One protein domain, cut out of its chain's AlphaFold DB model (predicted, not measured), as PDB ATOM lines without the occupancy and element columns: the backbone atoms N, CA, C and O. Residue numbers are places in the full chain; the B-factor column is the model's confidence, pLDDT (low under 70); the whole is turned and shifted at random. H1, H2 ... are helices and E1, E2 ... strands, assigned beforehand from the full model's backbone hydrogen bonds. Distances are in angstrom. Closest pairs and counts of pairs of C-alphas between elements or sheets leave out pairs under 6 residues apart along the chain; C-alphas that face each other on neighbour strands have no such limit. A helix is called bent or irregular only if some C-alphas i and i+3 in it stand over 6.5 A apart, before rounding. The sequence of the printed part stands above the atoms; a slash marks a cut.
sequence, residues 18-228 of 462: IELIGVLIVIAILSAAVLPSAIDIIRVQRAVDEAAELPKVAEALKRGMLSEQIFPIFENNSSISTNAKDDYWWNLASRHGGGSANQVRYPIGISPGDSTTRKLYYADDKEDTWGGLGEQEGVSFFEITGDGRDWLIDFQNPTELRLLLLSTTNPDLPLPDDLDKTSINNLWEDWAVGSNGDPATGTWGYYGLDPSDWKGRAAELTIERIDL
ATOM      1  N   ILE A  18      21.106  64.717  10.216       83.12
ATOM      2  CA  ILE A  18      20.310  65.012   9.022       83.12
ATOM      3  C   ILE A  18      20.233  63.824   8.054       83.12
ATOM      4  O   ILE A  18      19.186  63.605   7.451       83.12
ATOM      5  N   GLU A  19      21.292  63.015   7.955       84.19
ATOM      6  CA  GLU A  19      21.278  61.760   7.194       84.19
ATOM      7  C   GLU A  19      20.357  60.733   7.859       84.19
ATOM      8  O   GLU A  19      19.583  60.072   7.173       84.19
ATOM      9  N   LEU A  20      20.374  60.645   9.194       86.56
ATOM     10  CA  LEU A  20      19.481  59.759   9.943       86.56
ATOM     11  C   LEU A  20      18.008  60.171   9.788       86.56
ATOM     12  O   LEU A  20      17.160  59.323   9.524       86.56
ATOM     13  N   ILE A  21      17.705  61.469   9.882       87.56
ATOM     14  CA  ILE A  21      16.356  61.996   9.634       87.56
ATOM     15  C   ILE A  21      15.931  61.723   8.185       87.56
ATOM     16  O   ILE A  21      14.818  61.256   7.958       87.56
ATOM     17  N   GLY A  22      16.814  61.951   7.208       89.56
ATOM     18  CA  GLY A  22      16.535  61.677   5.799       89.56
ATOM     19  C   GLY A  22      16.204  60.205   5.536       89.56
ATOM     20  O   GLY A  22      15.199  59.906   4.895       89.56
ATOM     21  N   VAL A  23      16.997  59.280   6.085       90.94
ATOM     22  CA  VAL A  23      16.762  57.833   5.961       90.94
ATOM     23  C   VAL A  23      15.449  57.423   6.628       90.94
ATOM     24  O   VAL A  23      14.671  56.686   6.027       90.94
ATOM     25  N   LEU A  24      15.155  57.928   7.829       91.62
ATOM     26  CA  LEU A  24      13.907  57.611   8.528       91.62
ATOM     27  C   LEU A  24      12.672  58.135   7.785       91.62
ATOM     28  O   LEU A  24      11.669  57.430   7.722       91.62
ATOM     29  N   ILE A  25      12.744  59.324   7.175       93.38
ATOM     30  CA  ILE A  25      11.653  59.872   6.354       93.38
ATOM     31  C   ILE A  25      11.409  58.994   5.126       93.38
ATOM     32  O   ILE A  25      10.266  58.655   4.830       93.38
ATOM     33  N   VAL A  26      12.471  58.593   4.424       92.19
ATOM     34  CA  VAL A  26      12.348  57.728   3.241       92.19
ATOM     35  C   VAL A  26      11.769  56.366   3.620       92.19
ATOM     36  O   VAL A  26      10.853  55.895   2.949       92.19
ATOM     37  N   ILE A  27      12.232  55.762   4.719       89.50
ATOM     38  CA  ILE A  27      11.675  54.499   5.227       89.50
ATOM     39  C   ILE A  27      10.199  54.675   5.588       89.50
ATOM     40  O   ILE A  27       9.389  53.837   5.200       89.50
ATOM     41  N   ALA A  28       9.821  55.755   6.276       90.69
ATOM     42  CA  ALA A  28       8.435  56.004   6.666       90.69
ATOM     43  C   ALA A  28       7.502  56.150   5.452       90.69
ATOM     44  O   ALA A  28       6.434  55.543   5.430       90.69
ATOM     45  N   ILE A  29       7.920  56.896   4.423       91.12
ATOM     46  CA  ILE A  29       7.138  57.085   3.192       91.12
ATOM     47  C   ILE A  29       7.002  55.765   2.425       91.12
ATOM     48  O   ILE A  29       5.898  55.408   2.015       91.12
ATOM     49  N   LEU A  30       8.098  55.016   2.259       89.12
ATOM     50  CA  LEU A  30       8.066  53.714   1.584       89.12
ATOM     51  C   LEU A  30       7.214  52.700   2.354       89.12
ATOM     52  O   LEU A  30       6.441  51.965   1.747       89.12
ATOM     53  N   SER A  31       7.297  52.700   3.686       86.75
ATOM     54  CA  SER A  31       6.488  51.824   4.536       86.75
ATOM     55  C   SER A  31       5.005  52.173   4.405       86.75
ATOM     56  O   SER A  31       4.200  51.290   4.143       86.75
ATOM     57  N   ALA A  32       4.638  53.454   4.482       87.44
ATOM     58  CA  ALA A  32       3.252  53.897   4.323       87.44
ATOM     59  C   ALA A  32       2.652  53.525   2.952       87.44
ATOM     60  O   ALA A  32       1.466  53.218   2.873       87.44
ATOM     61  N   ALA A  33       3.463  53.513   1.889       85.81
ATOM     62  CA  ALA A  33       3.016  53.123   0.552       85.81
ATOM     63  C   ALA A  33       2.850  51.600   0.377       85.81
ATOM     64  O   ALA A  33       1.963  51.167  -0.354       85.81
ATOM     65  N   VAL A  34       3.688  50.785   1.028       85.19
ATOM     66  CA  VAL A  34       3.702  49.314   0.865       85.19
ATOM     67  C   VAL A  34       2.768  48.601   1.848       85.19
ATOM     68  O   VAL A  34       2.206  47.559   1.510       85.19
ATOM     69  N   LEU A  35       2.577  49.155   3.050       80.12
ATOM     70  CA  LEU A  35       1.800  48.529   4.124       80.12
ATOM     71  C   LEU A  35       0.381  48.096   3.710       80.12
ATOM     72  O   LEU A  35       0.037  46.960   4.025       80.12
ATOM     73  N   PRO A  36      -0.427  48.903   2.985       79.88
ATOM     74  CA  PRO A  36      -1.775  48.485   2.592       79.88
ATOM     75  C   PRO A  36      -1.774  47.206   1.743       79.88
ATOM     76  O   PRO A  36      -2.456  46.242   2.070       79.88
ATOM     77  N   SER A  37      -0.920  47.150   0.714       78.69
ATOM     78  CA  SER A  37      -0.825  45.981  -0.167       78.69
ATOM     79  C   SER A  37      -0.267  44.750   0.553       78.69
ATOM     80  O   SER A  37      -0.715  43.638   0.291       78.69
ATOM     81  N   ALA A  38       0.685  44.931   1.474       77.81
ATOM     82  CA  ALA A  38       1.215  43.829   2.272       77.81
ATOM     83  C   ALA A  38       0.152  43.233   3.212       77.81
ATOM     84  O   ALA A  38       0.098  42.017   3.375       77.81
ATOM     85  N   ILE A  39      -0.710  44.071   3.799       76.25
ATOM     86  CA  ILE A  39      -1.824  43.629   4.649       76.25
ATOM     87  C   ILE A  39      -2.836  42.818   3.836       76.25
ATOM     88  O   ILE A  39      -3.224  41.739   4.276       76.25
ATOM     89  N   ASP A  40      -3.214  43.286   2.644       74.44
ATOM     90  CA  ASP A  40      -4.162  42.570   1.782       74.44
ATOM     91  C   ASP A  40      -3.620  41.202   1.348       74.44
ATOM     92  O   ASP A  40      -4.336  40.206   1.409       74.44
ATOM     93  N   ILE A  41      -2.332  41.115   0.995       78.00
ATOM     94  CA  ILE A  41      -1.688  39.836   0.655       78.00
ATOM     95  C   ILE A  41      -1.694  38.880   1.854       78.00
ATOM     96  O   ILE A  41      -2.009  37.702   1.694       78.00
ATOM     97  N   ILE A  42      -1.371  39.368   3.058       76.94
ATOM     98  CA  ILE A  42      -1.392  38.545   4.278       76.94
ATOM     99  C   ILE A  42      -2.812  38.048   4.573       76.94
ATOM    100  O   ILE A  42      -2.978  36.884   4.934       76.94
ATOM    101  N   ARG A  43      -3.834  38.897   4.412       74.19
ATOM    102  CA  ARG A  43      -5.243  38.520   4.609       74.19
ATOM    103  C   ARG A  43      -5.680  37.440   3.629       74.19
ATOM    104  O   ARG A  43      -6.214  36.423   4.056       74.19
ATOM    105  N   VAL A  44      -5.393  37.630   2.342       75.94
ATOM    106  CA  VAL A  44      -5.707  36.639   1.305       75.94
ATOM    107  C   VAL A  44      -4.994  35.322   1.590       75.94
ATOM    108  O   VAL A  44      -5.625  34.275   1.515       75.94
ATOM    109  N   GLN A  45      -3.715  35.353   1.972       78.75
ATOM    110  CA  GLN A  45      -2.985  34.125   2.286       78.75
ATOM    111  C   GLN A  45      -3.594  33.390   3.483       78.75
ATOM    112  O   GLN A  45      -3.774  32.182   3.411       78.75
ATOM    113  N   ARG A  46      -3.972  34.106   4.549       78.75
ATOM    114  CA  ARG A  46      -4.646  33.497   5.706       78.75
ATOM    115  C   ARG A  46      -5.976  32.863   5.326       78.75
ATOM    116  O   ARG A  46      -6.239  31.747   5.745       78.75
ATOM    117  N   ALA A  47      -6.790  33.549   4.527       77.81
ATOM    118  CA  ALA A  47      -8.052  32.999   4.043       77.81
ATOM    119  C   ALA A  47      -7.836  31.752   3.167       77.81
ATOM    120  O   ALA A  47      -8.578  30.784   3.282       77.81
ATOM    121  N   VAL A  48      -6.794  31.744   2.328       81.06
ATOM    122  CA  VAL A  48      -6.416  30.574   1.516       81.06
ATOM    123  C   VAL A  48      -5.956  29.408   2.390       81.06
ATOM    124  O   VAL A  48      -6.375  28.276   2.153       81.06
ATOM    125  N   ASP A  49      -5.117  29.673   3.391       83.12
ATOM    126  CA  ASP A  49      -4.647  28.654   4.330       83.12
ATOM    127  C   ASP A  49      -5.835  28.069   5.113       83.12
ATOM    128  O   ASP A  49      -5.968  26.854   5.226       83.12
ATOM    129  N   GLU A  50      -6.756  28.920   5.563       84.06
ATOM    130  CA  GLU A  50      -7.959  28.509   6.286       84.06
ATOM    131  C   GLU A  50      -8.910  27.680   5.410       84.06
ATOM    132  O   GLU A  50      -9.359  26.608   5.817       84.06
ATOM    133  N   ALA A  51      -9.130  28.092   4.159       83.88
ATOM    134  CA  ALA A  51      -9.892  27.326   3.173       83.88
ATOM    135  C   ALA A  51      -9.296  25.938   2.879       83.88
ATOM    136  O   ALA A  51     -10.022  25.042   2.446       83.88
ATOM    137  N   ALA A  52      -8.001  25.730   3.132       86.56
ATOM    138  CA  ALA A  52      -7.366  24.419   3.031       86.56
ATOM    139  C   ALA A  52      -7.512  23.564   4.308       86.56
ATOM    140  O   ALA A  52      -7.381  22.338   4.233       86.56
ATOM    141  N   GLU A  53      -7.780  24.172   5.468       86.94
ATOM    142  CA  GLU A  53      -7.931  23.472   6.750       86.94
ATOM    143  C   GLU A  53      -9.378  23.055   7.048       86.94
ATOM    144  O   GLU A  53      -9.591  21.928   7.508       86.94
ATOM    145  N   LEU A  54     -10.386  23.890   6.749       89.12
ATOM    146  CA  LEU A  54     -11.792  23.564   7.058       89.12
ATOM    147  C   LEU A  54     -12.252  22.209   6.499       89.12
ATOM    148  O   LEU A  54     -12.877  21.465   7.258       89.12
ATOM    149  N   PRO A  55     -11.934  21.821   5.246       92.12
ATOM    150  CA  PRO A  55     -12.331  20.515   4.727       92.12
ATOM    151  C   PRO A  55     -11.781  19.343   5.554       92.12
ATOM    152  O   PRO A  55     -12.449  18.320   5.697       92.12
ATOM    153  N   LYS A  56     -10.589  19.488   6.153       92.62
ATOM    154  CA  LYS A  56      -9.998  18.457   7.026       92.62
ATOM    155  C   LYS A  56     -10.752  18.358   8.348       92.62
ATOM    156  O   LYS A  56     -11.018  17.256   8.823       92.62
ATOM    157  N   VAL A  57     -11.127  19.502   8.925       92.62
ATOM    158  CA  VAL A  57     -11.967  19.567  10.131       92.62
ATOM    159  C   VAL A  57     -13.339  18.953   9.849       92.62
ATOM    160  O   VAL A  57     -13.806  18.115  10.617       92.62
ATOM    161  N   ALA A  58     -13.955  19.305   8.721       94.12
ATOM    162  CA  ALA A  58     -15.227  18.753   8.271       94.12
ATOM    163  C   ALA A  58     -15.167  17.237   8.055       94.12
ATOM    164  O   ALA A  58     -16.079  16.519   8.461       94.12
ATOM    165  N   GLU A  59     -14.098  16.721   7.449       95.50
ATOM    166  CA  GLU A  59     -13.919  15.282   7.281       95.50
ATOM    167  C   GLU A  59     -13.750  14.566   8.627       95.50
ATOM    168  O   GLU A  59     -14.365  13.520   8.851       95.50
ATOM    169  N   ALA A  60     -12.966  15.137   9.545       95.06
ATOM    170  CA  ALA A  60     -12.816  14.606  10.895       95.06
ATOM    171  C   ALA A  60     -14.152  14.595  11.652       95.06
ATOM    172  O   ALA A  60     -14.486  13.596  12.282       95.06
ATOM    173  N   LEU A  61     -14.958  15.653  11.524       93.38
ATOM    174  CA  LEU A  61     -16.314  15.718  12.068       93.38
ATOM    175  C   LEU A  61     -17.223  14.635  11.480       93.38
ATOM    176  O   LEU A  61     -17.865  13.912  12.233       93.38
ATOM    177  N   LYS A  62     -17.245  14.462  10.150       95.31
ATOM    178  CA  LYS A  62     -18.022  13.400   9.478       95.31
ATOM    179  C   LYS A  62     -17.652  12.012   9.992       95.31
ATOM    180  O   LYS A  62     -18.525  11.182  10.242       95.31
ATOM    181  N   ARG A  63     -16.352  11.756  10.154       94.56
ATOM    182  CA  ARG A  63     -15.837  10.495  10.699       94.56
ATOM    183  C   ARG A  63     -16.216  10.323  12.164       94.56
ATOM    184  O   ARG A  63     -16.659   9.239  12.524       94.56
ATOM    185  N   GLY A  64     -16.088  11.379  12.962       92.69
ATOM    186  CA  GLY A  64     -16.444  11.382  14.375       92.69
ATOM    187  C   GLY A  64     -17.919  11.101  14.598       92.69
ATOM    188  O   GLY A  64     -18.238  10.144  15.290       92.69
ATOM    189  N   MET A  65     -18.806  11.829  13.918       92.12
ATOM    190  CA  MET A  65     -20.254  11.609  13.996       92.12
ATOM    191  C   MET A  65     -20.636  10.181  13.599       92.12
ATOM    192  O   MET A  65     -21.404   9.525  14.288       92.12
ATOM    193  N   LEU A  66     -20.045   9.646  12.525       92.75
ATOM    194  CA  LEU A  66     -20.318   8.277  12.087       92.75
ATOM    195  C   LEU A  66     -19.712   7.206  13.011       92.75
ATOM    196  O   LEU A  66     -20.258   6.110  13.123       92.75
ATOM    197  N   SER A  67     -18.545   7.460  13.600       91.69
ATOM    198  CA  SER A  67     -17.848   6.493  14.454       91.69
ATOM    199  C   SER A  67     -18.399   6.465  15.869       91.69
ATOM    200  O   SER A  67     -18.428   5.399  16.469       91.69
ATOM    201  N   GLU A  68     -18.773   7.625  16.390       90.31
ATOM    202  CA  GLU A  68     -19.325   7.779  17.729       90.31
ATOM    203  C   GLU A  68     -20.861   7.744  17.699       90.31
ATOM    204  O   GLU A  68     -21.447   7.590  18.748       90.31
ATOM    205  N   GLN A  69     -21.521   7.784  16.530       89.75
ATOM    206  CA  GLN A  69     -22.992   7.759  16.406       89.75
ATOM    207  C   GLN A  69     -23.666   8.903  17.187       89.75
ATOM    208  O   GLN A  69     -24.696   8.713  17.830       89.75
ATOM    209  N   ILE A  70     -23.083  10.103  17.127       87.56
ATOM    210  CA  ILE A  70     -23.547  11.289  17.857       87.56
ATOM    211  C   ILE A  70     -23.410  12.544  16.995       87.56
ATOM    212  O   ILE A  70     -22.424  12.713  16.275       87.56
ATOM    213  N   PHE A  71     -24.382  13.445  17.086       87.56
ATOM    214  CA  PHE A  71     -24.284  14.812  16.593       87.56
ATOM    215  C   PHE A  71     -23.660  15.705  17.676       87.56
ATOM    216  O   PHE A  71     -24.168  15.761  18.798       87.56
ATOM    217  N   PRO A  72     -22.547  16.406  17.388       86.81
ATOM    218  CA  PRO A  72     -21.848  17.177  18.400       86.81
ATOM    219  C   PRO A  72     -22.599  18.438  18.821       86.81
ATOM    220  O   PRO A  72     -23.275  19.089  18.020       86.81
ATOM    221  N   ILE A  73     -22.332  18.876  20.049       82.19
ATOM    222  CA  ILE A  73     -22.782  20.169  20.562       82.19
ATOM    223  C   ILE A  73     -22.058  21.287  19.796       82.19
ATOM    224  O   ILE A  73     -20.821  21.308  19.736       82.19
ATOM    225  N   PHE A  74     -22.815  22.234  19.230       79.88
ATOM    226  CA  PHE A  74     -22.271  23.327  18.413       79.88
ATOM    227  C   PHE A  74     -22.055  24.662  19.125       79.88
ATOM    228  O   PHE A  74     -21.776  25.638  18.450       79.88
ATOM    229  N   GLU A  75     -22.171  24.714  20.453       80.88
ATOM    230  CA  GLU A  75     -22.136  25.950  21.249       80.88
ATOM    231  C   GLU A  75     -21.157  27.017  20.719       80.88
ATOM    232  O   GLU A  75     -19.934  26.855  20.764       80.88
ATOM    233  N   ASN A  76     -21.735  28.100  20.199       81.38
ATOM    234  CA  ASN A  76     -21.031  29.164  19.496       81.38
ATOM    235  C   ASN A  76     -20.887  30.429  20.349       81.38
ATOM    236  O   ASN A  76     -20.043  31.271  20.030       81.38
ATOM    237  N   ASN A  77     -21.690  30.580  21.410       80.50
ATOM    238  CA  ASN A  77     -21.675  31.756  22.262       80.50
ATOM    239  C   ASN A  77     -20.434  31.750  23.143       80.50
ATOM    240  O   ASN A  77     -20.227  30.902  24.016       80.50
ATOM    241  N   SER A  78     -19.623  32.784  22.956       75.44
ATOM    242  CA  SER A  78     -18.354  32.918  23.655       75.44
ATOM    243  C   SER A  78     -18.469  33.057  25.183       75.44
ATOM    244  O   SER A  78     -17.499  32.863  25.914       75.44
ATOM    245  N   SER A  79     -19.653  33.407  25.683       78.88
ATOM    246  CA  SER A  79     -19.922  33.570  27.113       78.88
ATOM    247  C   SER A  79     -20.210  32.241  27.815       78.88
ATOM    248  O   SER A  79     -20.212  32.193  29.047       78.88
ATOM    249  N   ILE A  80     -20.453  31.163  27.060       76.12
ATOM    250  CA  ILE A  80     -20.780  29.844  27.598       76.12
ATOM    251  C   ILE A  80     -19.496  29.017  27.736       76.12
ATOM    252  O   ILE A  80     -18.682  28.895  26.822       76.12
ATOM    253  N   SER A  81     -19.280  28.461  28.931       75.81
ATOM    254  CA  SER A  81     -18.085  27.666  29.223       75.81
ATOM    255  C   SER A  81     -18.179  26.276  28.605       75.81
ATOM    256  O   SER A  81     -19.116  25.524  28.862       75.81
ATOM    257  N   THR A  82     -17.129  25.891  27.886       71.88
ATOM    258  CA  THR A  82     -17.073  24.628  27.143       71.88
ATOM    259  C   THR A  82     -16.061  23.616  27.692       71.88
ATOM    260  O   THR A  82     -15.849  22.547  27.125       71.88
ATOM    261  N   ASN A  83     -15.427  23.918  28.828       68.69
ATOM    262  CA  ASN A  83     -14.292  23.150  29.357       68.69
ATOM    263  C   ASN A  83     -14.630  21.755  29.922       68.69
ATOM    264  O   ASN A  83     -13.715  21.071  30.370       68.69
ATOM    265  N   ALA A  84     -15.899  21.340  29.931       65.00
ATOM    266  CA  ALA A  84     -16.356  20.172  30.688       65.00
ATOM    267  C   ALA A  84     -17.126  19.109  29.882       65.00
ATOM    268  O   ALA A  84     -17.568  18.143  30.495       65.00
ATOM    269  N   LYS A  85     -17.313  19.261  28.559       73.12
ATOM    270  CA  LYS A  85     -18.041  18.261  27.751       73.12
ATOM    271  C   LYS A  85     -17.205  17.758  26.584       73.12
ATOM    272  O   LYS A  85     -16.618  18.537  25.833       73.12
ATOM    273  N   ASP A  86     -17.155  16.444  26.432       77.50
ATOM    274  CA  ASP A  86     -16.385  15.802  25.368       77.50
ATOM    275  C   ASP A  86     -17.122  15.820  24.021       77.50
ATOM    276  O   ASP A  86     -16.480  15.668  22.981       77.50
ATOM    277  N   ASP A  87     -18.424  16.109  24.030       77.69
ATOM    278  CA  ASP A  87     -19.313  16.023  22.861       77.69
ATOM    279  C   ASP A  87     -19.338  17.306  22.021       77.69
ATOM    280  O   ASP A  87     -20.031  17.391  21.008       77.69
ATOM    281  N   TYR A  88     -18.575  18.329  22.414       84.25
ATOM    282  CA  TYR A  88     -18.418  19.525  21.594       84.25
ATOM    283  C   TYR A  88     -17.740  19.209  20.263       84.25
ATOM    284  O   TYR A  88     -16.776  18.438  20.194       84.25
ATOM    285  N   TRP A  89     -18.175  19.895  19.208       87.56
ATOM    286  CA  TRP A  89     -17.726  19.612  17.848       87.56
ATOM    287  C   TRP A  89     -16.209  19.711  17.666       87.56
ATOM    288  O   TRP A  89     -15.626  18.865  16.997       87.56
ATOM    289  N   TRP A  90     -15.525  20.674  18.291       85.94
ATOM    290  CA  TRP A  90     -14.062  20.783  18.178       85.94
ATOM    291  C   TRP A  90     -13.332  19.642  18.892       85.94
ATOM    292  O   TRP A  90     -12.262  19.226  18.443       85.94
ATOM    293  N   ASN A  91     -13.890  19.120  19.991       87.12
ATOM    294  CA  ASN A  91     -13.312  17.986  20.706       87.12
ATOM    295  C   ASN A  91     -13.468  16.736  19.838       87.12
ATOM    296  O   ASN A  91     -12.466  16.070  19.569       87.12
ATOM    297  N   LEU A  92     -14.668  16.508  19.297       88.62
ATOM    298  CA  LEU A  92     -14.946  15.441  18.337       88.62
ATOM    299  C   LEU A  92     -14.023  15.529  17.110       88.62
ATOM    300  O   LEU A  92     -13.313  14.578  16.795       88.62
ATOM    301  N   ALA A  93     -13.937  16.692  16.465       90.81
ATOM    302  CA  ALA A  93     -13.058  16.907  15.318       90.81
ATOM    303  C   ALA A  93     -11.592  16.586  15.653       90.81
ATOM    304  O   ALA A  93     -10.910  15.910  14.884       90.81
ATOM    305  N   SER A  94     -11.105  17.029  16.816       90.31
ATOM    306  CA  SER A  94      -9.715  16.799  17.221       90.31
ATOM    307  C   SER A  94      -9.398  15.322  17.472       90.31
ATOM    308  O   SER A  94      -8.349  14.844  17.033       90.31
ATOM    309  N   ARG A  95     -10.320  14.569  18.096       91.62
ATOM    310  CA  ARG A  95     -10.181  13.116  18.318       91.62
ATOM    311  C   ARG A  95     -10.060  12.347  17.002       91.62
ATOM    312  O   ARG A  95      -9.339  11.355  16.939       91.62
ATOM    313  N   HIS A  96     -10.716  12.838  15.952       93.75
ATOM    314  CA  HIS A  96     -10.768  12.207  14.629       93.75
ATOM    315  C   HIS A  96      -9.810  12.828  13.601       93.75
ATOM    316  O   HIS A  96      -9.940  12.582  12.401       93.75
ATOM    317  N   GLY A  97      -8.804  13.584  14.059       89.50
ATOM    318  CA  GLY A  97      -7.681  14.031  13.226       89.50
ATOM    319  C   GLY A  97      -7.857  15.389  12.543       89.50
ATOM    320  O   GLY A  97      -7.065  15.720  11.665       89.50
ATOM    321  N   GLY A  98      -8.832  16.198  12.961       86.62
ATOM    322  CA  GLY A  98      -9.062  17.560  12.459       86.62
ATOM    323  C   GLY A  98      -8.050  18.610  12.941       86.62
ATOM    324  O   GLY A  98      -8.220  19.788  12.658       86.62
ATOM    325  N   GLY A  99      -7.020  18.209  13.689       84.25
ATOM    326  CA  GLY A  99      -6.059  19.100  14.344       84.25
ATOM    327  C   GLY A  99      -6.076  18.939  15.862       84.25
ATOM    328  O   GLY A  99      -6.825  18.130  16.409       84.25
ATOM    329  N   SER A 100      -5.233  19.684  16.574       80.31
ATOM    330  CA  SER A 100      -5.292  19.671  18.042       80.31
ATOM    331  C   SER A 100      -6.557  20.372  18.543       80.31
ATOM    332  O   SER A 100      -7.021  21.328  17.924       80.31
ATOM    333  N   ALA A 101      -7.082  19.955  19.700       73.19
ATOM    334  CA  ALA A 101      -8.254  20.595  20.303       73.19
ATOM    335  C   ALA A 101      -8.068  22.114  20.432       73.19
ATOM    336  O   ALA A 101      -8.985  22.861  20.135       73.19
ATOM    337  N   ASN A 102      -6.862  22.577  20.778       73.19
ATOM    338  CA  ASN A 102      -6.558  24.004  20.864       73.19
ATOM    339  C   ASN A 102      -6.559  24.708  19.505       73.19
ATOM    340  O   ASN A 102      -6.869  25.879  19.468       73.19
ATOM    341  N   GLN A 103      -6.215  24.040  18.403       72.69
ATOM    342  CA  GLN A 103      -6.244  24.657  17.071       72.69
ATOM    343  C   GLN A 103      -7.660  24.756  16.504       72.69
ATOM    344  O   GLN A 103      -7.921  25.641  15.697       72.69
ATOM    345  N   VAL A 104      -8.552  23.836  16.883       76.38
ATOM    346  CA  VAL A 104      -9.900  23.709  16.302       76.38
ATOM    347  C   VAL A 104     -10.977  24.365  17.179       76.38
ATOM    348  O   VAL A 104     -11.973  24.857  16.654       76.38
ATOM    349  N   ARG A 105     -10.780  24.412  18.503       69.12
ATOM    350  CA  ARG A 105     -11.702  25.003  19.489       69.12
ATOM    351  C   ARG A 105     -11.656  26.522  19.444       69.12
ATOM    352  O   ARG A 105     -10.768  27.058  20.089       69.12
ATOM    353  N   TYR A 106     -12.640  27.210  18.855       68.00
ATOM    354  CA  TYR A 106     -12.785  28.660  19.085       68.00
ATOM    355  C   TYR A 106     -14.200  29.227  18.873       68.00
ATOM    356  O   TYR A 106     -14.481  29.757  17.799       68.00
ATOM    357  N   PRO A 107     -15.029  29.280  19.932       53.84
ATOM    358  CA  PRO A 107     -16.068  30.301  20.061       53.84
ATOM    359  C   PRO A 107     -15.597  31.562  20.822       53.84
ATOM    360  O   PRO A 107     -16.299  32.562  20.803       53.84
ATOM    361  N   ILE A 108     -14.418  31.575  21.472       45.75
ATOM    362  CA  ILE A 108     -13.936  32.686  22.331       45.75
ATOM    363  C   ILE A 108     -12.553  33.156  21.866       45.75
ATOM    364  O   ILE A 108     -11.655  32.340  21.688       45.75
ATOM    365  N   GLY A 109     -12.393  34.464  21.669       39.84
ATOM    366  CA  GLY A 109     -11.301  35.086  20.922       39.84
ATOM    367  C   GLY A 109      -9.846  34.755  21.300       39.84
ATOM    368  O   GLY A 109      -9.501  34.453  22.438       39.84
ATOM    369  N   ILE A 110      -9.009  34.930  20.273       39.19
ATOM    370  CA  ILE A 110      -7.585  35.300  20.224       39.19
ATOM    371  C   ILE A 110      -6.667  34.597  21.237       39.19
ATOM    372  O   ILE A 110      -6.389  35.104  22.327       39.19
ATOM    373  N   SER A 111      -6.040  33.496  20.809       40.75
ATOM    374  CA  SER A 111      -4.726  33.147  21.368       40.75
ATOM    375  C   SER A 111      -3.714  34.225  20.968       40.75
ATOM    376  O   SER A 111      -3.821  34.764  19.866       40.75
ATOM    377  N   PRO A 112      -2.697  34.542  21.786       39.03
ATOM    378  CA  PRO A 112      -1.615  35.422  21.357       39.03
ATOM    379  C   PRO A 112      -0.928  34.851  20.099       39.03
ATOM    380  O   PRO A 112      -0.080  33.969  20.198       39.03
ATOM    381  N   GLY A 113      -1.325  35.333  18.917       50.09
ATOM    382  CA  GLY A 113      -0.833  34.872  17.614       50.09
ATOM    383  C   GLY A 113      -1.858  34.203  16.685       50.09
ATOM    384  O   GLY A 113      -1.525  34.046  15.515       50.09
ATOM    385  N   ASP A 114      -3.073  33.869  17.143       55.78
ATOM    386  CA  ASP A 114      -4.135  33.289  16.298       55.78
ATOM    387  C   ASP A 114      -5.361  34.212  16.253       55.78
ATOM    388  O   ASP A 114      -5.852  34.669  17.285       55.78
ATOM    389  N   SER A 115      -5.809  34.528  15.042       63.09
ATOM    390  CA  SER A 115      -6.888  35.472  14.738       63.09
ATOM    391  C   SER A 115      -8.138  34.780  14.184       63.09
ATOM    392  O   SER A 115      -9.049  35.466  13.723       63.09
ATOM    393  N   THR A 116      -8.169  33.445  14.216       72.75
ATOM    394  CA  THR A 116      -9.184  32.629  13.545       72.75
ATOM    395  C   THR A 116     -10.339  32.272  14.476       72.75
ATOM    396  O   THR A 116     -10.134  31.697  15.542       72.75
ATOM    397  N   THR A 117     -11.565  32.564  14.053       81.62
ATOM    398  CA  THR A 117     -12.800  32.142  14.728       81.62
ATOM    399  C   THR A 117     -13.492  31.102  13.857       81.62
ATOM    400  O   THR A 117     -13.562  31.286  12.640       81.62
ATOM    401  N   ARG A 118     -14.007  30.020  14.455       87.69
ATOM    402  CA  ARG A 118     -14.775  28.982  13.751       87.69
ATOM    403  C   ARG A 118     -16.070  28.687  14.485       87.69
ATOM    404  O   ARG A 118     -16.048  28.488  15.695       87.69
ATOM    405  N   LYS A 119     -17.176  28.606  13.756       88.25
ATOM    406  CA  LYS A 119     -18.496  28.304  14.315       88.25
ATOM    407  C   LYS A 119     -19.204  27.248  13.486       88.25
ATOM    408  O   LYS A 119     -19.101  27.258  12.258       88.25
ATOM    409  N   LEU A 120     -19.884  26.334  14.169       88.75
ATOM    410  CA  LEU A 120     -20.648  25.254  13.554       88.75
ATOM    411  C   LEU A 120     -22.136  25.581  13.661       88.75
ATOM    412  O   LEU A 120     -22.593  26.029  14.706       88.75
ATOM    413  N   TYR A 121     -22.892  25.331  12.601       88.62
ATOM    414  CA  TYR A 121     -24.335  25.543  12.568       88.62
ATOM    415  C   TYR A 121     -25.025  24.328  11.963       88.62
ATOM    416  O   TYR A 121     -24.513  23.729  11.014       88.62
ATOM    417  N   TYR A 122     -26.189  23.986  12.500       86.19
ATOM    418  CA  TYR A 122     -27.067  22.943  11.982       86.19
ATOM    419  C   TYR A 122     -28.128  23.584  11.100       86.19
ATOM    420  O   TYR A 122     -28.616  24.657  11.425       86.19
ATOM    421  N   ALA A 123     -28.474  22.948   9.982       82.81
ATOM    422  CA  ALA A 123     -29.426  23.512   9.028       82.81
ATOM    423  C   ALA A 123     -30.867  23.610   9.525       82.81
ATOM    424  O   ALA A 123     -31.652  24.330   8.907       82.81
ATOM    425  N   ASP A 124     -31.195  22.916  10.610       71.31
ATOM    426  CA  ASP A 124     -32.432  23.135  11.343       71.31
ATOM    427  C   ASP A 124     -32.132  23.752  12.703       71.31
ATOM    428  O   ASP A 124     -31.116  23.424  13.328       71.31
ATOM    429  N   ASP A 125     -32.994  24.669  13.137       56.41
ATOM    430  CA  ASP A 125     -32.893  25.249  14.464       56.41
ATOM    431  C   ASP A 125     -33.147  24.179  15.536       56.41
ATOM    432  O   ASP A 125     -33.906  23.224  15.367       56.41
ATOM    433  N   LYS A 126     -32.417  24.307  16.651       53.50
ATOM    434  CA  LYS A 126     -32.346  23.306  17.729       53.50
ATOM    435  C   LYS A 126     -33.712  22.936  18.318       53.50
ATOM    436  O   LYS A 126     -33.824  21.881  18.939       53.50
ATOM    437  N   GLU A 127     -34.697  23.826  18.212       52.06
ATOM    438  CA  GLU A 127     -35.942  23.721  18.972       52.06
ATOM    439  C   GLU A 127     -36.929  22.709  18.378       52.06
ATOM    440  O   GLU A 127     -37.599  22.033  19.156       52.06
ATOM    441  N   ASP A 128     -36.960  22.526  17.054       49.00
ATOM    442  CA  ASP A 128     -38.073  21.809  16.414       49.00
ATOM    443  C   ASP A 128     -37.746  20.374  15.950       49.00
ATOM    444  O   ASP A 128     -38.658  19.553  15.869       49.00
ATOM    445  N   THR A 129     -36.476  20.027  15.699       52.94
ATOM    446  CA  THR A 129     -36.152  18.821  14.895       52.94
ATOM    447  C   THR A 129     -35.281  17.781  15.602       52.94
ATOM    448  O   THR A 129     -35.463  16.583  15.408       52.94
ATOM    449  N   TRP A 130     -34.341  18.199  16.455       59.12
ATOM    450  CA  TRP A 130     -33.394  17.286  17.123       59.12
ATOM    451  C   TRP A 130     -33.740  17.038  18.601       59.12
ATOM    452  O   TRP A 130     -32.877  16.689  19.401       59.12
ATOM    453  N   GLY A 131     -35.015  17.221  18.964       45.00
ATOM    454  CA  GLY A 131     -35.559  16.788  20.253       45.00
ATOM    455  C   GLY A 131     -35.426  17.770  21.418       45.00
ATOM    456  O   GLY A 131     -35.536  17.342  22.563       45.00
ATOM    457  N   GLY A 132     -35.203  19.070  21.184       45.19
ATOM    458  CA  GLY A 132     -35.260  20.090  22.246       45.19
ATOM    459  C   GLY A 132     -34.269  19.891  23.406       45.19
ATOM    460  O   GLY A 132     -34.348  20.592  24.419       45.19
ATOM    461  N   LEU A 133     -33.319  18.959  23.274       45.47
ATOM    462  CA  LEU A 133     -32.163  18.830  24.146       45.47
ATOM    463  C   LEU A 133     -31.288  20.039  23.833       45.47
ATOM    464  O   LEU A 133     -30.546  20.054  22.856       45.47
ATOM    465  N   GLY A 134     -31.519  21.112  24.591       44.31
ATOM    466  CA  GLY A 134     -30.933  22.429  24.375       44.31
ATOM    467  C   GLY A 134     -29.404  22.424  24.409       44.31
ATOM    468  O   GLY A 134     -28.741  21.408  24.284       44.31
ATOM    469  N   GLU A 135     -28.815  23.589  24.629       51.34
ATOM    470  CA  GLU A 135     -27.370  23.893  24.673       51.34
ATOM    471  C   GLU A 135     -26.491  23.023  25.611       51.34
ATOM    472  O   GLU A 135     -25.337  23.353  25.885       51.34
ATOM    473  N   GLN A 136     -27.010  21.921  26.152       55.78
ATOM    474  CA  GLN A 136     -26.411  21.120  27.192       55.78
ATOM    475  C   GLN A 136     -25.995  19.712  26.737       55.78
ATOM    476  O   GLN A 136     -25.006  19.241  27.281       55.78
ATOM    477  N   GLU A 137     -26.607  19.027  25.771       65.06
ATOM    478  CA  GLU A 137     -26.210  17.633  25.457       65.06
ATOM    479  C   GLU A 137     -26.122  17.381  23.946       65.06
ATOM    480  O   GLU A 137     -26.799  18.037  23.159       65.06
ATOM    481  N   GLY A 138     -25.200  16.506  23.529       67.81
ATOM    482  CA  GLY A 138     -25.133  16.054  22.137       67.81
ATOM    483  C   GLY A 138     -26.307  15.123  21.844       67.81
ATOM    484  O   GLY A 138     -26.765  14.426  22.744       67.81
ATOM    485  N   VAL A 139     -26.780  15.101  20.598       79.12
ATOM    486  CA  VAL A 139     -27.923  14.264  20.198       79.12
ATOM    487  C   VAL A 139     -27.395  12.946  19.653       79.12
ATOM    488  O   VAL A 139     -26.603  12.927  18.706       79.12
ATOM    489  N   SER A 140     -27.804  11.835  20.257       84.62
ATOM    490  CA  SER A 140     -27.380  10.511  19.808       84.62
ATOM    491  C   SER A 140     -28.096  10.146  18.513       84.62
ATOM    492  O   SER A 140     -29.274  10.441  18.334       84.62
ATOM    493  N   PHE A 141     -27.428   9.416  17.618       87.69
ATOM    494  CA  PHE A 141     -28.104   8.850  16.449       87.69
ATOM    495  C   PHE A 141     -29.246   7.927  16.885       87.69
ATOM    496  O   PHE A 141     -30.230   7.818  16.168       87.69
ATOM    497  N   PHE A 142     -29.154   7.292  18.059       84.94
ATOM    498  CA  PHE A 142     -30.207   6.434  18.613       84.94
ATOM    499  C   PHE A 142     -31.560   7.140  18.773       84.94
ATOM    500  O   PHE A 142     -32.598   6.524  18.555       84.94
ATOM    501  N   GLU A 143     -31.549   8.434  19.094       79.25
ATOM    502  CA  GLU A 143     -32.760   9.256  19.234       79.25
ATOM    503  C   GLU A 143     -33.390   9.579  17.867       79.25
ATOM    504  O   GLU A 143     -34.519  10.051  17.782       79.25
ATOM    505  N   ILE A 144     -32.667   9.279  16.783       79.06
ATOM    506  CA  ILE A 144     -32.979   9.609  15.398       79.06
ATOM    507  C   ILE A 144     -33.293   8.315  14.647       79.06
ATOM    508  O   ILE A 144     -32.437   7.663  14.046       79.06
ATOM    509  N   THR A 145     -34.553   7.903  14.746       79.81
ATOM    510  CA  THR A 145     -35.051   6.615  14.251       79.81
ATOM    511  C   THR A 145     -36.570   6.664  14.049       79.81
ATOM    512  O   THR A 145     -37.206   7.692  14.274       79.81
ATOM    513  N   GLY A 146     -37.172   5.562  13.601       78.94
ATOM    514  CA  GLY A 146     -38.622   5.409  13.486       78.94
ATOM    515  C   GLY A 146     -39.158   5.722  12.090       78.94
ATOM    516  O   GLY A 146     -38.548   5.368  11.076       78.94
ATOM    517  N   ASP A 147     -40.344   6.326  12.018       77.81
ATOM    518  CA  ASP A 147     -41.000   6.682  10.750       77.81
ATOM    519  C   ASP A 147     -40.500   8.013  10.153       77.81
ATOM    520  O   ASP A 147     -40.896   8.384   9.046       77.81
ATOM    521  N   GLY A 148     -39.599   8.691  10.871       73.81
ATOM    522  CA  GLY A 148     -38.946   9.937  10.483       73.81
ATOM    523  C   GLY A 148     -39.837  11.178  10.538       73.81
ATOM    524  O   GLY A 148     -39.358  12.253  10.195       73.81
ATOM    525  N   ARG A 149     -41.102  11.079  10.967       75.81
ATOM    526  CA  ARG A 149     -42.035  12.222  10.952       75.81
ATOM    527  C   ARG A 149     -41.682  13.329  11.938       75.81
ATOM    528  O   ARG A 149     -42.077  14.467  11.708       75.81
ATOM    529  N   ASP A 150     -40.951  12.993  12.995       73.00
ATOM    530  CA  ASP A 150     -40.620  13.930  14.069       73.00
ATOM    531  C   ASP A 150     -39.363  14.769  13.776       73.00
ATOM    532  O   ASP A 150     -39.146  15.773  14.441       73.00
ATOM    533  N   TRP A 151     -38.541  14.387  12.786       76.38
ATOM    534  CA  TRP A 151     -37.242  15.035  12.531       76.38
ATOM    535  C   TRP A 151     -36.840  15.161  11.047       76.38
ATOM    536  O   TRP A 151     -35.825  15.780  10.738       76.38
ATOM    537  N   LEU A 152     -37.591  14.580  10.102       82.25
ATOM    538  CA  LEU A 152     -37.359  14.745   8.659       82.25
ATOM    539  C   LEU A 152     -38.544  15.444   8.001       82.25
ATOM    540  O   LEU A 152     -39.650  14.903   7.957       82.25
ATOM    541  N   ILE A 153     -38.297  16.608   7.398       83.06
ATOM    542  CA  ILE A 153     -39.321  17.347   6.647       83.06
ATOM    543  C   ILE A 153     -39.528  16.735   5.258       83.06
ATOM    544  O   ILE A 153     -40.663  16.586   4.802       83.06
ATOM    545  N   ASP A 154     -38.439  16.385   4.568       85.69
ATOM    546  CA  ASP A 154     -38.475  15.784   3.233       85.69
ATOM    547  C   ASP A 154     -37.469  14.634   3.113       85.69
ATOM    548  O   ASP A 154     -36.256  14.829   3.050       85.69
ATOM    549  N   PHE A 155     -37.985  13.411   2.999       82.00
ATOM    550  CA  PHE A 155     -37.176  12.200   2.842       82.00
ATOM    551  C   PHE A 155     -36.328  12.179   1.563       82.00
ATOM    552  O   PHE A 155     -35.311  11.487   1.515       82.00
ATOM    553  N   GLN A 156     -36.735  12.891   0.508       85.19
ATOM    554  CA  GLN A 156     -35.974  12.952  -0.746       85.19
ATOM    555  C   GLN A 156     -34.823  13.954  -0.667       85.19
ATOM    556  O   GLN A 156     -33.837  13.828  -1.397       85.19
ATOM    557  N   ASN A 157     -34.939  14.936   0.223       87.62
ATOM    558  CA  ASN A 157     -33.928  15.949   0.455       87.62
ATOM    559  C   ASN A 157     -33.875  16.300   1.950       87.62
ATOM    560  O   ASN A 157     -34.408  17.340   2.335       87.62
ATOM    561  N   PRO A 158     -33.222  15.459   2.777       88.81
ATOM    562  CA  PRO A 158     -33.176  15.631   4.227       88.81
ATOM    563  C   PRO A 158     -32.267  16.808   4.582       88.81
ATOM    564  O   PRO A 158     -31.067  16.666   4.836       88.81
ATOM    565  N   THR A 159     -32.821  18.012   4.490       87.56
ATOM    566  CA  THR A 159     -32.107  19.273   4.670       87.56
ATOM    567  C   THR A 159     -31.522  19.454   6.062       87.56
ATOM    568  O   THR A 159     -30.574  20.221   6.204       87.56
ATOM    569  N   GLU A 160     -32.055  18.738   7.042       85.12
ATOM    570  CA  GLU A 160     -31.675  18.703   8.451       85.12
ATOM    571  C   GLU A 160     -30.277  18.090   8.622       85.12
ATOM    572  O   GLU A 160     -29.506  18.499   9.486       85.12
ATOM    573  N   LEU A 161     -29.885  17.178   7.722       89.56
ATOM    574  CA  LEU A 161     -28.566  16.534   7.683       89.56
ATOM    575  C   LEU A 161     -27.499  17.395   6.983       89.56
ATOM    576  O   LEU A 161     -26.589  16.888   6.320       89.56
ATOM    577  N   ARG A 162     -27.611  18.715   7.104       90.81
ATOM    578  CA  ARG A 162     -26.653  19.683   6.566       90.81
ATOM    579  C   ARG A 162     -26.098  20.513   7.708       90.81
ATOM    580  O   ARG A 162     -26.846  21.047   8.520       90.81
ATOM    581  N   LEU A 163     -24.779  20.627   7.763       91.06
ATOM    582  CA  LEU A 163     -24.095  21.469   8.734       91.06
ATOM    583  C   LEU A 163     -23.204  22.471   7.996       91.06
ATOM    584  O   LEU A 163     -22.638  22.170   6.942       91.06
ATOM    585  N   LEU A 164     -23.058  23.660   8.562       91.69
ATOM    586  CA  LEU A 164     -22.161  24.694   8.065       91.69
ATOM    587  C   LEU A 164     -21.057  24.952   9.079       91.69
ATOM    588  O   LEU A 164     -21.333  25.244  10.238       91.69
ATOM    589  N   LEU A 165     -19.811  24.885   8.624       91.19
ATOM    590  CA  LEU A 165     -18.657  25.348   9.382       91.19
ATOM    591  C   LEU A 165     -18.199  26.673   8.773       91.19
ATOM    592  O   LEU A 165     -17.689  26.703   7.653       91.19
ATOM    593  N   LEU A 166     -18.416  27.769   9.494       90.69
ATOM    594  CA  LEU A 166     -17.956  29.094   9.087       90.69
ATOM    595  C   LEU A 166     -16.652  29.411   9.800       90.69
ATOM    596  O   LEU A 166     -16.486  29.100  10.982       90.69
ATOM    597  N   SER A 167     -15.756  30.087   9.094       88.69
ATOM    598  CA  SER A 167     -14.544  30.637   9.670       88.69
ATOM    599  C   SER A 167     -14.246  32.040   9.171       88.69
ATOM    600  O   SER A 167     -14.454  32.367   8.004       88.69
ATOM    601  N   THR A 168     -13.708  32.851  10.072       86.81
ATOM    602  CA  THR A 168     -13.095  34.143   9.775       86.81
ATOM    603  C   THR A 168     -11.686  34.154  10.339       86.81
ATOM    604  O   THR A 168     -11.464  33.724  11.468       86.81
ATOM    605  N   THR A 169     -10.728  34.664   9.570       79.25
ATOM    606  CA  THR A 169      -9.320  34.769   9.996       79.25
ATOM    607  C   THR A 169      -8.998  36.102  10.673       79.25
ATOM    608  O   THR A 169      -7.825  36.383  10.950       79.25
ATOM    609  N   ASN A 170     -10.013  36.934  10.933       78.56
ATOM    610  CA  ASN A 170      -9.848  38.258  11.512       78.56
ATOM    611  C   ASN A 170     -10.832  38.499  12.677       78.56
ATOM    612  O   ASN A 170     -12.042  38.381  12.486       78.56
ATOM    613  N   PRO A 171     -10.349  38.861  13.884       72.94
ATOM    614  CA  PRO A 171     -11.192  39.031  15.068       72.94
ATOM    615  C   PRO A 171     -12.122  40.243  15.011       72.94
ATOM    616  O   PRO A 171     -13.013  40.351  15.845       72.94
ATOM    617  N   ASP A 172     -11.902  41.173  14.079       81.81
ATOM    618  CA  ASP A 172     -12.772  42.335  13.877       81.81
ATOM    619  C   ASP A 172     -14.026  42.014  13.048       81.81
ATOM    620  O   ASP A 172     -14.876  42.881  12.878       81.81
ATOM    621  N   LEU A 173     -14.141  40.783  12.543       85.38
ATOM    622  CA  LEU A 173     -15.304  40.276  11.828       85.38
ATOM    623  C   LEU A 173     -16.033  39.262  12.711       85.38
ATOM    624  O   LEU A 173     -15.647  38.092  12.736       85.38
ATOM    625  N   PRO A 174     -17.065  39.670  13.462       85.75
ATOM    626  CA  PRO A 174     -17.816  38.731  14.273       85.75
ATOM    627  C   PRO A 174     -18.634  37.786  13.383       85.75
ATOM    628  O   PRO A 174     -19.268  38.198  12.408       85.75
ATOM    629  N   LEU A 175     -18.634  36.505  13.753       88.69
ATOM    630  CA  LEU A 175     -19.620  35.534  13.286       88.69
ATOM    631  C   LEU A 175     -20.796  35.520  14.275       88.69
ATOM    632  O   LEU A 175     -20.548  35.621  15.483       88.69
ATOM    633  N   PRO A 176     -22.047  35.370  13.815       89.12
ATOM    634  CA  PRO A 176     -23.213  35.326  14.697       89.12
ATOM    635  C   PRO A 176     -23.174  34.088  15.605       89.12
ATOM    636  O   PRO A 176     -22.562  33.080  15.261       89.12
ATOM    637  N   ASP A 177     -23.745  34.149  16.807       85.00
ATOM    638  CA  ASP A 177     -23.837  32.964  17.681       85.00
ATOM    639  C   ASP A 177     -24.852  31.958  17.116       85.00
ATOM    640  O   ASP A 177     -24.537  30.772  16.991       85.00
ATOM    641  N   ASP A 178     -25.979  32.471  16.622       84.69
ATOM    642  CA  ASP A 178     -27.066  31.702  16.022       84.69
ATOM    643  C   ASP A 178     -27.346  32.156  14.587       84.69
ATOM    644  O   ASP A 178     -27.201  33.331  14.242       84.69
ATOM    645  N   LEU A 179     -27.779  31.219  13.748       87.38
ATOM    646  CA  LEU A 179     -28.266  31.488  12.400       87.38
ATOM    647  C   LEU A 179     -29.668  30.908  12.259       87.38
ATOM    648  O   LEU A 179     -29.912  29.779  12.677       87.38
ATOM    649  N   ASP A 180     -30.572  31.666  11.644       86.88
ATOM    650  CA  ASP A 180     -31.895  31.156  11.311       86.88
ATOM    651  C   ASP A 180     -31.842  30.231  10.081       86.88
ATOM    652  O   ASP A 180     -30.926  30.283   9.251       86.88
ATOM    653  N   LYS A 181     -32.873  29.394   9.931       84.62
ATOM    654  CA  LYS A 181     -32.999  28.442   8.816       84.62
ATOM    655  C   LYS A 181     -32.865  29.109   7.442       84.62
ATOM    656  O   LYS A 181     -32.277  28.540   6.521       84.62
ATOM    657  N   THR A 182     -33.379  30.331   7.294       88.44
ATOM    658  CA  THR A 182     -33.280  31.107   6.047       88.44
ATOM    659  C   THR A 182     -31.832  31.460   5.726       88.44
ATOM    660  O   THR A 182     -31.377  31.203   4.611       88.44
ATOM    661  N   SER A 183     -31.088  31.997   6.695       90.38
ATOM    662  CA  SER A 183     -29.683  32.366   6.510       90.38
ATOM    663  C   SER A 183     -28.817  31.154   6.211       90.38
ATOM    664  O   SER A 183     -27.955  31.225   5.337       90.38
ATOM    665  N   ILE A 184     -29.075  30.022   6.869       89.75
ATOM    666  CA  ILE A 184     -28.351  28.776   6.603       89.75
ATOM    667  C   ILE A 184     -28.629  28.269   5.190       89.75
ATOM    668  O   ILE A 184     -27.690  27.914   4.481       89.75
ATOM    669  N   ASN A 185     -29.884  28.290   4.740       89.81
ATOM    670  CA  ASN A 185     -30.219  27.933   3.362       89.81
ATOM    671  C   ASN A 185     -29.522  28.844   2.347       89.81
ATOM    672  O   ASN A 185     -28.970  28.343   1.373       89.81
ATOM    673  N   ASN A 186     -29.470  30.154   2.595       89.88
ATOM    674  CA  ASN A 186     -28.772  31.094   1.716       89.88
ATOM    675  C   ASN A 186     -27.254  30.841   1.709       89.88
ATOM    676  O   ASN A 186     -26.630  30.794   0.649       89.88
ATOM    677  N   LEU A 187     -26.642  30.619   2.876       89.44
ATOM    678  CA  LEU A 187     -25.228  30.241   2.986       89.44
ATOM    679  C   LEU A 187     -24.942  28.898   2.291       89.44
ATOM    680  O   LEU A 187     -23.882  28.708   1.699       89.44
ATOM    681  N   TRP A 188     -25.885  27.962   2.336       90.19
ATOM    682  CA  TRP A 188     -25.736  26.657   1.713       90.19
ATOM    683  C   TRP A 188     -25.896  26.717   0.189       90.19
ATOM    684  O   TRP A 188     -25.004  26.260  -0.522       90.19
ATOM    685  N   GLU A 189     -26.992  27.270  -0.321       86.69
ATOM    686  CA  GLU A 189     -27.348  27.219  -1.745       86.69
ATOM    687  C   GLU A 189     -26.700  28.349  -2.556       86.69
ATOM    688  O   GLU A 189     -26.188  28.111  -3.648       86.69
ATOM    689  N   ASP A 190     -26.663  29.567  -2.008       80.62
ATOM    690  CA  ASP A 190     -26.302  30.764  -2.772       80.62
ATOM    691  C   ASP A 190     -24.841  31.182  -2.569       80.62
ATOM    692  O   ASP A 190     -24.229  31.761  -3.470       80.62
ATOM    693  N   TRP A 191     -24.239  30.905  -1.405       77.88
ATOM    694  CA  TRP A 191     -22.881  31.384  -1.125       77.88
ATOM    695  C   TRP A 191     -21.855  30.835  -2.128       77.88
ATOM    696  O   TRP A 191     -21.660  29.625  -2.269       77.88
ATOM    697  N   ALA A 192     -21.160  31.744  -2.810       62.34
ATOM    698  CA  ALA A 192     -20.118  31.454  -3.794       62.34
ATOM    699  C   ALA A 192     -20.542  30.647  -5.047       62.34
ATOM    700  O   ALA A 192     -19.666  30.181  -5.782       62.34
ATOM    701  N   VAL A 193     -21.836  30.548  -5.391       52.47
ATOM    702  CA  VAL A 193     -22.233  30.122  -6.750       52.47
ATOM    703  C   VAL A 193     -21.989  31.285  -7.722       52.47
ATOM    704  O   VAL A 193     -22.884  32.051  -8.060       52.47
ATOM    705  N   GLY A 194     -20.735  31.435  -8.166       48.59
ATOM    706  CA  GLY A 194     -20.368  32.285  -9.305       48.59
ATOM    707  C   GLY A 194     -19.668  33.628  -9.046       48.59
ATOM    708  O   GLY A 194     -19.533  34.374 -10.013       48.59
ATOM    709  N   SER A 195     -19.174  33.979  -7.848       47.59
ATOM    710  CA  SER A 195     -18.412  35.239  -7.694       47.59
ATOM    711  C   SER A 195     -17.481  35.295  -6.475       47.59
ATOM    712  O   SER A 195     -17.719  34.618  -5.483       47.59
ATOM    713  N   ASN A 196     -16.431  36.117  -6.628       57.19
ATOM    714  CA  ASN A 196     -15.436  36.770  -5.743       57.19
ATOM    715  C   ASN A 196     -15.635  36.887  -4.201       57.19
ATOM    716  O   ASN A 196     -14.965  37.718  -3.585       57.19
ATOM    717  N   GLY A 197     -16.509  36.104  -3.576       62.19
ATOM    718  CA  GLY A 197     -16.809  36.123  -2.148       62.19
ATOM    719  C   GLY A 197     -18.058  36.925  -1.782       62.19
ATOM    720  O   GLY A 197     -18.613  36.652  -0.731       62.19
ATOM    721  N   ASP A 198     -18.525  37.876  -2.602       68.56
ATOM    722  CA  ASP A 198     -19.696  38.707  -2.267       68.56
ATOM    723  C   ASP A 198     -21.015  37.894  -2.229       68.56
ATOM    724  O   ASP A 198     -21.125  36.879  -2.925       68.56
ATOM    725  N   PRO A 199     -22.038  38.351  -1.467       71.62
ATOM    726  CA  PRO A 199     -23.379  37.773  -1.477       71.62
ATOM    727  C   PRO A 199     -23.888  37.561  -2.904       71.62
ATOM    728  O   PRO A 199     -24.015  38.518  -3.672       71.62
ATOM    729  N   ALA A 200     -24.185  36.312  -3.265       72.12
ATOM    730  CA  ALA A 200     -24.689  35.998  -4.600       72.12
ATOM    731  C   ALA A 200     -26.084  36.600  -4.831       72.12
ATOM    732  O   ALA A 200     -26.437  36.956  -5.957       72.12
ATOM    733  N   THR A 201     -26.860  36.758  -3.756       72.69
ATOM    734  CA  THR A 201     -28.192  37.360  -3.761       72.69
ATOM    735  C   THR A 201     -28.356  38.311  -2.567       72.69
ATOM    736  O   THR A 201     -27.752  38.147  -1.512       72.69
ATOM    737  N   GLY A 202     -29.178  39.353  -2.720       80.00
ATOM    738  CA  GLY A 202     -29.613  40.191  -1.597       80.00
ATOM    739  C   GLY A 202     -28.512  40.967  -0.858       80.00
ATOM    740  O   GLY A 202     -27.664  41.619  -1.466       80.00
ATOM    741  N   THR A 203     -28.602  40.991   0.474       85.81
ATOM    742  CA  THR A 203     -27.696  41.740   1.366       85.81
ATOM    743  C   THR A 203     -27.054  40.806   2.386       85.81
ATOM    744  O   THR A 203     -27.587  39.734   2.643       85.81
ATOM    745  N   TRP A 204     -25.963  41.236   3.029       87.31
ATOM    746  CA  TRP A 204     -25.280  40.488   4.098       87.31
ATOM    747  C   TRP A 204     -26.215  39.957   5.196       87.31
ATOM    748  O   TRP A 204     -26.030  38.838   5.668       87.31
ATOM    749  N   GLY A 205     -27.280  40.698   5.523       89.06
ATOM    750  CA  GLY A 205     -28.265  40.274   6.518       89.06
ATOM    751  C   GLY A 205     -29.043  39.009   6.135       89.06
ATOM    752  O   GLY A 205     -29.505  38.307   7.022       89.06
ATOM    753  N   TYR A 206     -29.147  38.668   4.844       89.50
ATOM    754  CA  TYR A 206     -29.758  37.403   4.398       89.50
ATOM    755  C   TYR A 206     -28.891  36.183   4.703       89.50
ATOM    756  O   TYR A 206     -29.362  35.062   4.576       89.50
ATOM    757  N   TYR A 207     -27.637  36.403   5.081       89.81
ATOM    758  CA  TYR A 207     -26.680  35.376   5.468       89.81
ATOM    759  C   TYR A 207     -26.387  35.438   6.978       89.81
ATOM    760  O   TYR A 207     -25.444  34.805   7.442       89.81
ATOM    761  N   GLY A 208     -27.152  36.231   7.743       90.62
ATOM    762  CA  GLY A 208     -26.931  36.455   9.175       90.62
ATOM    763  C   GLY A 208     -25.703  37.312   9.507       90.62
ATOM    764  O   GLY A 208     -25.233  37.293  10.641       90.62
ATOM    765  N   LEU A 209     -25.162  38.057   8.536       90.81
ATOM    766  CA  LEU A 209     -23.935  38.847   8.686       90.81
ATOM    767  C   LEU A 209     -24.232  40.352   8.680       90.81
ATOM    768  O   LEU A 209     -25.029  40.835   7.872       90.81
ATOM    769  N   ASP A 210     -23.563  41.115   9.551       90.81
ATOM    770  CA  ASP A 210     -23.751  42.568   9.626       90.81
ATOM    771  C   ASP A 210     -23.113  43.270   8.404       90.81
ATOM    772  O   ASP A 210     -21.898  43.169   8.189       90.81
ATOM    773  N   PRO A 211     -23.889  44.017   7.593       87.94
ATOM    774  CA  PRO A 211     -23.349  44.751   6.451       87.94
ATOM    775  C   PRO A 211     -22.288  45.800   6.813       87.94
ATOM    776  O   PRO A 211     -21.512  46.187   5.942       87.94
ATOM    777  N   SER A 212     -22.285  46.326   8.038       89.06
ATOM    778  CA  SER A 212     -21.317  47.336   8.479       89.06
ATOM    779  C   SER A 212     -19.912  46.762   8.669       89.06
ATOM    780  O   SER A 212     -18.943  47.450   8.345       89.06
ATOM    781  N   ASP A 213     -19.817  45.493   9.066       88.50
ATOM    782  CA  ASP A 213     -18.551  44.784   9.265       88.50
ATOM    783  C   ASP A 213     -18.081  44.088   7.980       88.50
ATOM    784  O   ASP A 213     -16.911  44.182   7.596       88.50
ATOM    785  N   TRP A 214     -18.998  43.422   7.272       86.75
ATOM    786  CA  TRP A 214     -18.658  42.479   6.199       86.75
ATOM    787  C   TRP A 214     -18.573  43.089   4.793       86.75
ATOM    788  O   TRP A 214     -18.061  42.460   3.860       86.75
ATOM    789  N   LYS A 215     -19.022  44.334   4.598       83.88
ATOM    790  CA  LYS A 215     -19.030  44.982   3.278       83.88
ATOM    791  C   LYS A 215     -17.628  45.071   2.664       83.88
ATOM    792  O   LYS A 215     -16.764  45.797   3.146       83.88
ATOM    793  N   GLY A 216     -17.445  44.399   1.524       78.81
ATOM    794  CA  GLY A 216     -16.180  44.374   0.780       78.81
ATOM    795  C   GLY A 216     -15.097  43.490   1.409       78.81
ATOM    796  O   GLY A 216     -13.951  43.548   0.975       78.81
ATOM    797  N   ARG A 217     -15.449  42.682   2.418       81.56
ATOM    798  CA  ARG A 217     -14.541  41.782   3.155       81.56
ATOM    799  C   ARG A 217     -14.920  40.314   3.006       81.56
ATOM    800  O   ARG A 217     -14.577  39.458   3.810       81.56
ATOM    801  N   ALA A 218     -15.624  40.028   1.925       79.81
ATOM    802  CA  ALA A 218     -16.210  38.744   1.620       79.81
ATOM    803  C   ALA A 218     -15.186  37.608   1.492       79.81
ATOM    804  O   ALA A 218     -15.426  36.488   1.929       79.81
ATOM    805  N   ALA A 219     -14.002  37.936   0.973       78.25
ATOM    806  CA  ALA A 219     -12.876  37.014   0.863       78.25
ATOM    807  C   ALA A 219     -12.301  36.557   2.219       78.25
ATOM    808  O   ALA A 219     -11.496  35.633   2.244       78.25
ATOM    809  N   GLU A 220     -12.671  37.199   3.334       82.00
ATOM    810  CA  GLU A 220     -12.237  36.807   4.681       82.00
ATOM    811  C   GLU A 220     -13.195  35.799   5.342       82.00
ATOM    812  O   GLU A 220     -12.842  35.238   6.380       82.00
ATOM    813  N   LEU A 221     -14.366  35.533   4.739       86.75
ATOM    814  CA  LEU A 221     -15.284  34.474   5.164       86.75
ATOM    815  C   LEU A 221     -14.979  33.181   4.413       86.75
ATOM    816  O   LEU A 221     -15.092  33.109   3.189       86.75
ATOM    817  N   THR A 222     -14.672  32.133   5.163       87.25
ATOM    818  CA  THR A 222     -14.549  30.779   4.629       87.25
ATOM    819  C   THR A 222     -15.732  29.951   5.102       87.25
ATOM    820  O   THR A 222     -16.082  29.981   6.280       87.25
ATOM    821  N   ILE A 223     -16.355  29.218   4.181       89.00
ATOM    822  CA  ILE A 223     -17.508  28.366   4.472       89.00
ATOM    823  C   ILE A 223     -17.216  26.961   3.989       89.00
ATOM    824  O   ILE A 223     -16.908  26.758   2.815       89.00
ATOM    825  N   GLU A 224     -17.391  25.999   4.883       91.81
ATOM    826  CA  GLU A 224     -17.338  24.582   4.568       91.81
ATOM    827  C   GLU A 224     -18.704  23.939   4.794       91.81
ATOM    828  O   GLU A 224     -19.317  24.057   5.859       91.81
ATOM    829  N   ARG A 225     -19.185  23.256   3.752       92.81
ATOM    830  CA  ARG A 225     -20.482  22.578   3.735       92.81
ATOM    831  C   ARG A 225     -20.302  21.124   4.139       92.81
ATOM    832  O   ARG A 225     -19.760  20.301   3.398       92.81
ATOM    833  N   ILE A 226     -20.817  20.778   5.304       93.56
ATOM    834  CA  ILE A 226     -20.760  19.425   5.835       93.56
ATOM    835  C   ILE A 226     -22.076  18.729   5.487       93.56
ATOM    836  O   ILE A 226     -23.060  18.787   6.218       93.56
ATOM    837  N   ASP A 227     -22.090  18.080   4.325       93.62
ATOM    838  CA  ASP A 227     -23.221  17.263   3.878       93.62
ATOM    839  C   ASP A 227     -23.196  15.886   4.548       93.62
ATOM    840  O   ASP A 227     -22.236  15.132   4.350       93.62
ATOM    841  N   LEU A 228     -24.233  15.578   5.331       93.44
ATOM    842  CA  LEU A 228     -24.449  14.302   6.017       93.44
ATOM    843  C   LEU A 228     -25.630  13.518   5.444       93.44
ATOM    844  O   LEU A 228     -25.959  12.456   5.963       93.44
TER     845      LEU A 228
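What this domain is: This is residues 18 to 228 of the 462 residues of an uncharacterized protein of Coraliomargarita sp (UniProt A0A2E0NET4). A long bent helix, H1, sticks out with residues 18 to 42 from a compact body built round a small three-stranded sheet. The rest of H1 packs along one face of this sheet, H4 crosses the other face, and the long loop of residues 123 to 161 lies at the end away from the free arm. The printed part has 211 residues, with six named helices and three named strands in the order H1 H2 H3 E1 E2 H4 H5 H6 E3; the sheet runs E1 E2 E3, antiparallel. The class is mixed, helices and strands, with 99 residues, under half, in named elements. The whole is only just loose, close to compact, with a radius of gyration of the C-alphas of 20.3 A, and spans 84 by 38 by 27 A, the free arm adding to the length.

How they stand to each other: Start at H1, residues 18 to 68, assigned as one helix by its hydrogen bonds but bent: C-alphas 33 and 36 are 7.0 A apart, and its arms H1a, residues 18 to 33, and H1b, residues 36 to 68, stand at a steep tilt of 48 degrees. H1b is itself irregular, with C-alphas 52 and 55 6.54 A apart. With its residues 57 to 65 alone H1b touches H2, residues 89 to 95, about perpendicular at 77 degrees; the closest C-alphas are those of Leu 61 and Ala 93, 4.8 A. H2 touches H3, residues 101 to 104, closest at the C-alphas of Ser 94 and Ala 101, 5.1 A. Next come E1, residues 117 to 122, and E2, residues 162 to 168, an antiparallel hairpin with N 119 and O 166 at 2.9 A; E3, residues 221 to 227, is E2's other antiparallel neighbour, with N 167 and O 222 at 2.8 A. H2 only grazes this sheet, with residues 89 to 90. Three layers, helices on both faces of the sheet, are made by H1b and H4, residues 181 to 189. H1b is over E2 and E3 at a height over the sheet of 7.5 A and runs along the strands, at 18 degrees to E3 on the local plane; its closest C-alphas to E3 are those of Ala 51 and Thr 222, 6.0 A. H4, on the opposite face at a height of 9.4 A, runs across the strands, at 73 degrees to E1 on the local plane. H4 touches H5, residues 204 to 207, closest at the C-alphas of Ser 183 and Tyr 207, 4.4 A. H5 and H6, residues 211 to 214, only just touch, only at the corner, with 3 pairs of C-alphas within 8 A. Every O i to N i+4 pair is within hydrogen-bond range in H1a, H2 and H4, and 27 of 29 in H1b; H3, H5 and H6 are too short for one.

Where its parts are: Find C-alpha 18 at (20.310, 65.012, 9.022); from there H1a runs 22.6 A, and H1b 46.8 A to C-alpha 68 at (-19.325, 7.779, 17.729). H2 is 10.0 A long, E1 17.2 A, E2 20.1 A and H4 12.0 A; H3, H5 and H6 have four residues each. E3 covers 19.0 A and ends at C-alpha 227, (-23.221, 17.263, 3.878).

The domain as a whole: The C-alphas of Ile 18 and Asp 147 are the two farthest apart, 84.6 A; without the free residues 18 to 42 the body spans 47 by 36 by 27 A. The printed part has no cut. Look for long links from H1 to H2, H3 to E1, E1 to E2, E2 to H4 and H4 to H5. Mean pLDDT of the printed part is 79.9, with values under 70 at residues 83 to 84, 105 to 115, 125 to 138 and 192 to 198.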